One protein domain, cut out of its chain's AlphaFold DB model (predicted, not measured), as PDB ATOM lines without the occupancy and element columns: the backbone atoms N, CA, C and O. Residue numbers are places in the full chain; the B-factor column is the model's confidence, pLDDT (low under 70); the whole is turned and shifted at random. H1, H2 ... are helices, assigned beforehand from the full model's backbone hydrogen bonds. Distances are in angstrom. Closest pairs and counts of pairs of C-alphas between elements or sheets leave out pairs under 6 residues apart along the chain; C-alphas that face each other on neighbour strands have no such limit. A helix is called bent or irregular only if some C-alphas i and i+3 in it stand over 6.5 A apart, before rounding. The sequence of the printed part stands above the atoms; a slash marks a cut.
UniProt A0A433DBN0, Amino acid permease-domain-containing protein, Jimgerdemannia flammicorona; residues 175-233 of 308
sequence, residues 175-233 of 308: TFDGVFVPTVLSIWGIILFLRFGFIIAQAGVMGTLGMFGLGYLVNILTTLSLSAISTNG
ATOM      1  N   THR A 175      83.694 173.561   0.697       85.94
ATOM      2  CA  THR A 175      82.947 174.393   1.655       85.94
ATOM      3  C   THR A 175      82.881 173.761   3.052       85.94
ATOM      4  O   THR A 175      82.812 174.474   4.054       85.94
ATOM      5  N   PHE A 176      82.932 172.427   3.132       84.62
ATOM      6  CA  PHE A 176      82.957 171.703   4.398       84.62
ATOM      7  C   PHE A 176      84.290 171.878   5.137       84.62
ATOM      8  O   PHE A 176      84.302 172.397   6.251       84.62
ATOM      9  N   ASP A 177      85.402 171.509   4.504       82.75
ATOM     10  CA  ASP A 177      86.740 171.559   5.106       82.75
ATOM     11  C   ASP A 177      87.209 173.008   5.353       82.75
ATOM     12  O   ASP A 177      87.623 173.372   6.453       82.75
ATOM     13  N   GLY A 178      87.050 173.885   4.355       82.69
ATOM     14  CA  GLY A 178      87.549 175.260   4.399       82.69
ATOM     15  C   GLY A 178      86.706 176.264   5.190       82.69
ATOM     16  O   GLY A 178      87.202 177.351   5.487       82.69
ATOM     17  N   VAL A 179      85.440 175.954   5.506       87.62
ATOM     18  CA  VAL A 179      84.529 176.896   6.193       87.62
ATOM     19  C   VAL A 179      83.728 176.223   7.305       87.62
ATOM     20  O   VAL A 179      83.788 176.679   8.443       87.62
ATOM     21  N   PHE A 180      82.997 175.141   7.021       87.56
ATOM     22  CA  PHE A 180      82.099 174.536   8.014       87.56
ATOM     23  C   PHE A 180      82.851 174.001   9.241       87.56
ATOM     24  O   PHE A 180      82.527 174.393  10.360       87.56
ATOM     25  N   VAL A 181      83.880 173.169   9.043       89.94
ATOM     26  CA  VAL A 181      84.690 172.594  10.131       89.94
ATOM     27  C   VAL A 181      85.296 173.678  11.044       89.94
ATOM     28  O   VAL A 181      85.022 173.634  12.247       89.94
ATOM     29  N   PRO A 182      86.043 174.689  10.545       84.81
ATOM     30  CA  PRO A 182      86.599 175.731  11.411       84.81
ATOM     31  C   PRO A 182      85.533 176.640  12.048       84.81
ATOM     32  O   PRO A 182      85.721 177.078  13.184       84.81
ATOM     33  N   THR A 183      84.402 176.913  11.383       86.69
ATOM     34  CA  THR A 183      83.306 177.695  11.988       86.69
ATOM     35  C   THR A 183      82.615 176.930  13.118       86.69
ATOM     36  O   THR A 183      82.418 177.496  14.194       86.69
ATOM     37  N   VAL A 184      82.295 175.647  12.924       87.12
ATOM     38  CA  VAL A 184      81.699 174.807  13.976       87.12
ATOM     39  C   VAL A 184      82.664 174.662  15.149       87.12
ATOM     40  O   VAL A 184      82.249 174.899  16.278       87.12
ATOM     41  N   LEU A 185      83.948 174.380  14.900       86.12
ATOM     42  CA  LEU A 185      84.968 174.245  15.948       86.12
ATOM     43  C   LEU A 185      85.141 175.524  16.789       86.12
ATOM     44  O   LEU A 185      85.353 175.438  17.996       86.12
ATOM     45  N   SER A 186      85.012 176.703  16.172       82.69
ATOM     46  CA  SER A 186      85.059 177.996  16.870       82.69
ATOM     47  C   SER A 186      83.836 178.223  17.777       82.69
ATOM     48  O   SER A 186      83.969 178.695  18.904       82.69
ATOM     49  N   ILE A 187      82.640 177.829  17.324       84.75
ATOM     50  CA  ILE A 187      81.385 177.978  18.086       84.75
ATOM     51  C   ILE A 187      81.261 176.910  19.191       84.75
ATOM     52  O   ILE A 187      80.814 177.209  20.296       84.75
ATOM     53  N   TRP A 188      81.675 175.673  18.908       80.56
ATOM     54  CA  TRP A 188      81.623 174.511  19.809       80.56
ATOM     55  C   TRP A 188      82.869 174.382  20.703       80.56
ATOM     56  O   TRP A 188      83.161 173.303  21.219       80.56
ATOM     57  N   GLY A 189      83.625 175.469  20.870       80.94
ATOM     58  CA  GLY A 189      84.863 175.486  21.642       80.94
ATOM     59  C   GLY A 189      84.683 175.185  23.137       80.94
ATOM     60  O   GLY A 189      83.613 174.819  23.626       80.94
ATOM     61  N   ILE A 190      85.761 175.405  23.892       69.94
ATOM     62  CA  ILE A 190      85.957 174.980  25.293       69.94
ATOM     63  C   ILE A 190      84.810 175.351  26.270       69.94
ATOM     64  O   ILE A 190      84.605 174.698  27.294       69.94
ATOM     65  N   ILE A 191      84.006 176.358  25.910       77.56
ATOM     66  CA  ILE A 191      82.794 176.823  26.597       77.56
ATOM     67  C   ILE A 191      81.763 175.696  26.806       77.56
ATOM     68  O   ILE A 191      81.136 175.655  27.868       77.56
ATOM     69  N   LEU A 192      81.598 174.773  25.845       77.88
ATOM     70  CA  LEU A 192      80.632 173.667  25.956       77.88
ATOM     71  C   LEU A 192      81.015 172.631  27.023       77.88
ATOM     72  O   LEU A 192      80.126 172.037  27.627       77.88
ATOM     73  N   PHE A 193      82.310 172.434  27.281       68.75
ATOM     74  CA  PHE A 193      82.778 171.466  28.275       68.75
ATOM     75  C   PHE A 193      82.834 172.053  29.688       68.75
ATOM     76  O   PHE A 193      82.444 171.377  30.634       68.75
ATOM     77  N   LEU A 194      83.273 173.309  29.839       74.06
ATOM     78  CA  LEU A 194      83.413 173.935  31.160       74.06
ATOM     79  C   LEU A 194      82.183 174.729  31.594       74.06
ATOM     80  O   LEU A 194      81.633 174.522  32.674       74.06
ATOM     81  N   ARG A 195      81.771 175.704  30.779       80.56
ATOM     82  CA  ARG A 195      80.821 176.731  31.223       80.56
ATOM     83  C   ARG A 195      79.379 176.256  31.113       80.56
ATOM     84  O   ARG A 195      78.566 176.573  31.978       80.56
ATOM     85  N   PHE A 196      79.062 175.497  30.065       83.44
ATOM     86  CA  PHE A 196      77.691 175.094  29.766       83.44
ATOM     87  C   PHE A 196      77.082 174.200  30.858       83.44
ATOM     88  O   PHE A 196      75.958 174.463  31.277       83.44
ATOM     89  N   GLY A 197      77.833 173.233  31.403       83.50
ATOM     90  CA  GLY A 197      77.362 172.376  32.501       83.50
ATOM     91  C   GLY A 197      76.946 173.168  33.749       83.50
ATOM     92  O   GLY A 197      75.837 172.993  34.255       83.50
ATOM     93  N   PHE A 198      77.786 174.110  34.194       84.94
ATOM     94  CA  PHE A 198      77.462 175.001  35.315       84.94
ATOM     95  C   PHE A 198      76.267 175.919  35.004       84.94
ATOM     96  O   PHE A 198      75.400 176.125  35.853       84.94
ATOM     97  N   ILE A 199      76.182 176.438  33.775       86.88
ATOM     98  CA  ILE A 199      75.072 177.295  33.341       86.88
ATOM     99  C   ILE A 199      73.739 176.522  33.324       86.88
ATOM    100  O   ILE A 199      72.744 177.063  33.802       86.88
ATOM    101  N   ILE A 200      73.695 175.262  32.867       90.50
ATOM    102  CA  ILE A 200      72.482 174.421  32.968       90.50
ATOM    103  C   ILE A 200      72.120 174.167  34.436       90.50
ATOM    104  O   ILE A 200      70.949 174.278  34.795       90.50
ATOM    105  N   ALA A 201      73.103 173.856  35.284       89.38
ATOM    106  CA  ALA A 201      72.865 173.558  36.696       89.38
ATOM    107  C   ALA A 201      72.260 174.743  37.473       89.38
ATOM    108  O   ALA A 201      71.467 174.524  38.384       89.38
ATOM    109  N   GLN A 202      72.602 175.985  37.105       90.31
ATOM    110  CA  GLN A 202      72.099 177.199  37.767       90.31
ATOM    111  C   GLN A 202      70.857 177.809  37.090       90.31
ATOM    112  O   GLN A 202      69.958 178.280  37.782       90.31
ATOM    113  N   ALA A 203      70.778 177.816  35.754       89.06
ATOM    114  CA  ALA A 203      69.673 178.440  35.007       89.06
ATOM    115  C   ALA A 203      68.566 177.454  34.573       89.06
ATOM    116  O   ALA A 203      67.527 177.871  34.052       89.06
ATOM    117  N   GLY A 204      68.781 176.150  34.764       90.69
ATOM    118  CA  GLY A 204      67.865 175.086  34.362       90.69
ATOM    119  C   GLY A 204      67.775 174.874  32.846       90.69
ATOM    120  O   GLY A 204      68.174 175.706  32.025       90.69
ATOM    121  N   VAL A 205      67.196 173.739  32.446       89.56
ATOM    122  CA  VAL A 205      67.040 173.366  31.026       89.56
ATOM    123  C   VAL A 205      66.176 174.383  30.268       89.56
ATOM    124  O   VAL A 205      66.517 174.792  29.163       89.56
ATOM    125  N   MET A 206      65.083 174.855  30.876       90.62
ATOM    126  CA  MET A 206      64.154 175.775  30.208       90.62
ATOM    127  C   MET A 206      64.726 177.200  30.069       90.62
ATOM    128  O   MET A 206      64.510 177.848  29.046       90.62
ATOM    129  N   GLY A 207      65.520 177.665  31.044       90.69
ATOM    130  CA  GLY A 207      66.223 178.950  30.968       90.69
ATOM    131  C   GLY A 207      67.383 178.934  29.968       90.69
ATOM    132  O   GLY A 207      67.523 179.855  29.163       90.69
ATOM    133  N   THR A 208      68.177 177.859  29.951       90.19
ATOM    134  CA  THR A 208      69.274 177.701  28.977       90.19
ATOM    135  C   THR A 208      68.780 177.562  27.539       90.19
ATOM    136  O   THR A 208      69.353 178.190  26.647       90.19
ATOM    137  N   LEU A 209      67.676 176.844  27.310       90.00
ATOM    138  CA  LEU A 209      67.046 176.760  25.990       90.00
ATOM    139  C   LEU A 209      66.553 178.134  25.497       90.00
ATOM    140  O   LEU A 209      66.745 178.467  24.329       90.00
ATOM    141  N   GLY A 210      65.992 178.964  26.386       92.50
ATOM    142  CA  GLY A 210      65.602 180.343  26.067       92.50
ATOM    143  C   GLY A 210      66.793 181.241  25.702       92.50
ATOM    144  O   GLY A 210      66.748 181.948  24.692       92.50
ATOM    145  N   MET A 211      67.888 181.162  26.467       90.38
ATOM    146  CA  MET A 211      69.129 181.901  26.182       90.38
ATOM    147  C   MET A 211      69.750 181.494  24.838       90.38
ATOM    148  O   MET A 211      70.146 182.362  24.056       90.38
ATOM    149  N   PHE A 212      69.787 180.195  24.524       90.19
ATOM    150  CA  PHE A 212      70.227 179.720  23.210       90.19
ATOM    151  C   PHE A 212      69.285 180.147  22.082       90.19
ATOM    152  O   PHE A 212      69.776 180.555  21.035       90.19
ATOM    153  N   GLY A 213      67.964 180.121  22.281       93.06
ATOM    154  CA  GLY A 213      67.004 180.604  21.283       93.06
ATOM    155  C   GLY A 213      67.241 182.070  20.904       93.06
ATOM    156  O   GLY A 213      67.325 182.399  19.719       93.06
ATOM    157  N   LEU A 214      67.443 182.940  21.900       94.38
ATOM    158  CA  LEU A 214      67.739 184.357  21.677       94.38
ATOM    159  C   LEU A 214      69.124 184.576  21.040       94.38
ATOM    160  O   LEU A 214      69.251 185.353  20.093       94.38
ATOM    161  N   GLY A 215      70.157 183.866  21.503       92.69
ATOM    162  CA  GLY A 215      71.497 183.935  20.910       92.69
ATOM    163  C   GLY A 215      71.535 183.441  19.458       92.69
ATOM    164  O   GLY A 215      72.184 184.049  18.606       92.69
ATOM    165  N   TYR A 216      70.789 182.380  19.147       92.50
ATOM    166  CA  TYR A 216      70.685 181.824  17.800       92.50
ATOM    167  C   TYR A 216      69.896 182.741  16.854       92.50
ATOM    168  O   TYR A 216      70.302 182.905  15.704       92.50
ATOM    169  N   LEU A 217      68.854 183.429  17.339       96.12
ATOM    170  CA  LEU A 217      68.152 184.478  16.586       96.12
ATOM    171  C   LEU A 217      69.117 185.592  16.132       96.12
ATOM    172  O   LEU A 217      69.135 185.963  14.957       96.12
ATOM    173  N   VAL A 218      69.961 186.089  17.045       95.50
ATOM    174  CA  VAL A 218      70.976 187.116  16.739       95.50
ATOM    175  C   VAL A 218      72.040 186.582  15.768       95.50
ATOM    176  O   VAL A 218      72.445 187.291  14.841       95.50
ATOM    177  N   ASN A 219      72.463 185.325  15.929       91.69
ATOM    178  CA  ASN A 219      73.421 184.681  15.029       91.69
ATOM    179  C   ASN A 219      72.861 184.518  13.600       91.69
ATOM    180  O   ASN A 219      73.546 184.852  12.630       91.69
ATOM    181  N   ILE A 220      71.596 184.101  13.451       95.19
ATOM    182  CA  ILE A 220      70.903 184.052  12.151       95.19
ATOM    183  C   ILE A 220      70.853 185.448  11.521       95.19
ATOM    184  O   ILE A 220      71.223 185.598  10.359       95.19
ATOM    185  N   LEU A 221      70.451 186.478  12.274       94.75
ATOM    186  CA  LEU A 221      70.328 187.848  11.758       94.75
ATOM    187  C   LEU A 221      71.677 188.421  11.281       94.75
ATOM    188  O   LEU A 221      71.755 189.070  10.233       94.75
ATOM    189  N   THR A 222      72.750 188.125  12.017       91.50
ATOM    190  CA  THR A 222      74.129 188.494  11.661       91.50
ATOM    191  C   THR A 222      74.601 187.735  10.417       91.50
ATOM    192  O   THR A 222      75.123 188.342   9.482       91.50
ATOM    193  N   THR A 223      74.364 186.422  10.358       90.75
ATOM    194  CA  THR A 223      74.753 185.560   9.227       90.75
ATOM    195  C   THR A 223      74.002 185.926   7.945       90.75
ATOM    196  O   THR A 223      74.604 186.006   6.874       90.75
ATOM    197  N   LEU A 224      72.704 186.228   8.044       91.19
ATOM    198  CA  LEU A 224      71.873 186.683   6.927       91.19
ATOM    199  C   LEU A 224      72.373 188.025   6.370       91.19
ATOM    200  O   LEU A 224      72.492 188.193   5.155       91.19
ATOM    201  N   SER A 225      72.749 188.947   7.258       89.69
ATOM    202  CA  SER A 225      73.331 190.243   6.895       89.69
ATOM    203  C   SER A 225      74.706 190.089   6.226       89.69
ATOM    204  O   SER A 225      74.979 190.729   5.210       89.69
ATOM    205  N   LEU A 226      75.561 189.191   6.727       86.31
ATOM    206  CA  LEU A 226      76.865 188.894   6.126       86.31
ATOM    207  C   LEU A 226      76.734 188.219   4.747       86.31
ATOM    208  O   LEU A 226      77.488 188.544   3.827       86.31
ATOM    209  N   SER A 227      75.737 187.349   4.573       86.19
ATOM    210  CA  SER A 227      75.383 186.754   3.278       86.19
ATOM    211  C   SER A 227      74.978 187.828   2.257       86.19
ATOM    212  O   SER A 227      75.527 187.871   1.151       86.19
ATOM    213  N   ALA A 228      74.132 188.786   2.655       85.25
ATOM    214  CA  ALA A 228      73.757 189.930   1.821       85.25
ATOM    215  C   ALA A 228      74.960 190.827   1.444       85.25
ATOM    216  O   ALA A 228      75.039 191.307   0.312       85.25
ATOM    217  N   ILE A 229      75.937 191.008   2.340       83.25
ATOM    218  CA  ILE A 229      77.189 191.726   2.031       83.25
ATOM    219  C   ILE A 229      78.043 190.952   1.009       83.25
ATOM    220  O   ILE A 229      78.648 191.568   0.129       83.25
ATOM    221  N   SER A 230      78.074 189.616   1.094       79.44
ATOM    222  CA  SER A 230      78.884 188.761   0.212       79.44
ATOM    223  C   SER A 230      78.351 188.653  -1.224       79.44
ATOM    224  O   SER A 230      79.149 188.591  -2.158       79.44
ATOM    225  N   THR A 231      77.027 188.687  -1.425       81.81
ATOM    226  CA  THR A 231      76.407 188.533  -2.759       81.81
ATOM    227  C   THR A 231      76.499 189.800  -3.628       81.81
ATOM    228  O   THR A 231      76.433 189.735  -4.853       81.81
ATOM    229  N   ASN A 232      76.724 190.970  -3.017       76.50
ATOM    230  CA  ASN A 232      76.735 192.268  -3.705       76.50
ATOM    231  C   ASN A 232      78.073 192.641  -4.393       76.50
ATOM    232  O   ASN A 232      78.234 193.776  -4.842       76.50
ATOM    233  N   GLY A 233      79.052 191.729  -4.492       66.00
ATOM    234  CA  GLY A 233      80.394 192.055  -4.995       66.00
ATOM    235  C   GLY A 233      80.990 191.048  -5.980       66.00
ATOM    236  O   GLY A 233      81.039 189.851  -5.720       66.00
TER     237      GLY A 233
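AT A GLANCE: This is residues 175 to 233 of the 308 residues of the protein "Amino acid permease-domain-containing protein" of Jimgerdemannia flammicorona (UniProt A0A433DBN0). The model is an open U: H1 and H2a make one limb, the longer H2b the other. The printed part has 59 residues with two named helices; the class is all helix. It is loose, with a radius of gyration of the C-alphas of 14.8 A, spanning 46 by 23 by 12 A.

HOW THE PARTS SIT: Start at H1, residues 175 to 187. H2, residues 191 to 231, was assigned as one helix by its hydrogen bonds but is bent: C-alphas 202 and 205 are 9.3 A apart. Its arms, H2a to residue 202 and H2b from 205, run opposite ways at a steep tilt of 40 degrees. H1 is apart from both arms. Every O i to N i+4 pair is within hydrogen-bond range in H2b, 7 of 9 in H1, 5 of 8 in H2a.

IN THESE COORDINATES: Find C-alpha 175 at (82.947, 174.393, 1.655); H1 runs 16.9 A, only just irregular, C-alphas 178 and 181 being 6.9 A apart. H2b runs 38.2 A to C-alpha 231 at (76.407, 188.533, -2.759).

THE WHOLE: The printed part has no cut, and the link H1 to H2 is tight. Look for pLDDT under 70 at residues 190, 193 and 233.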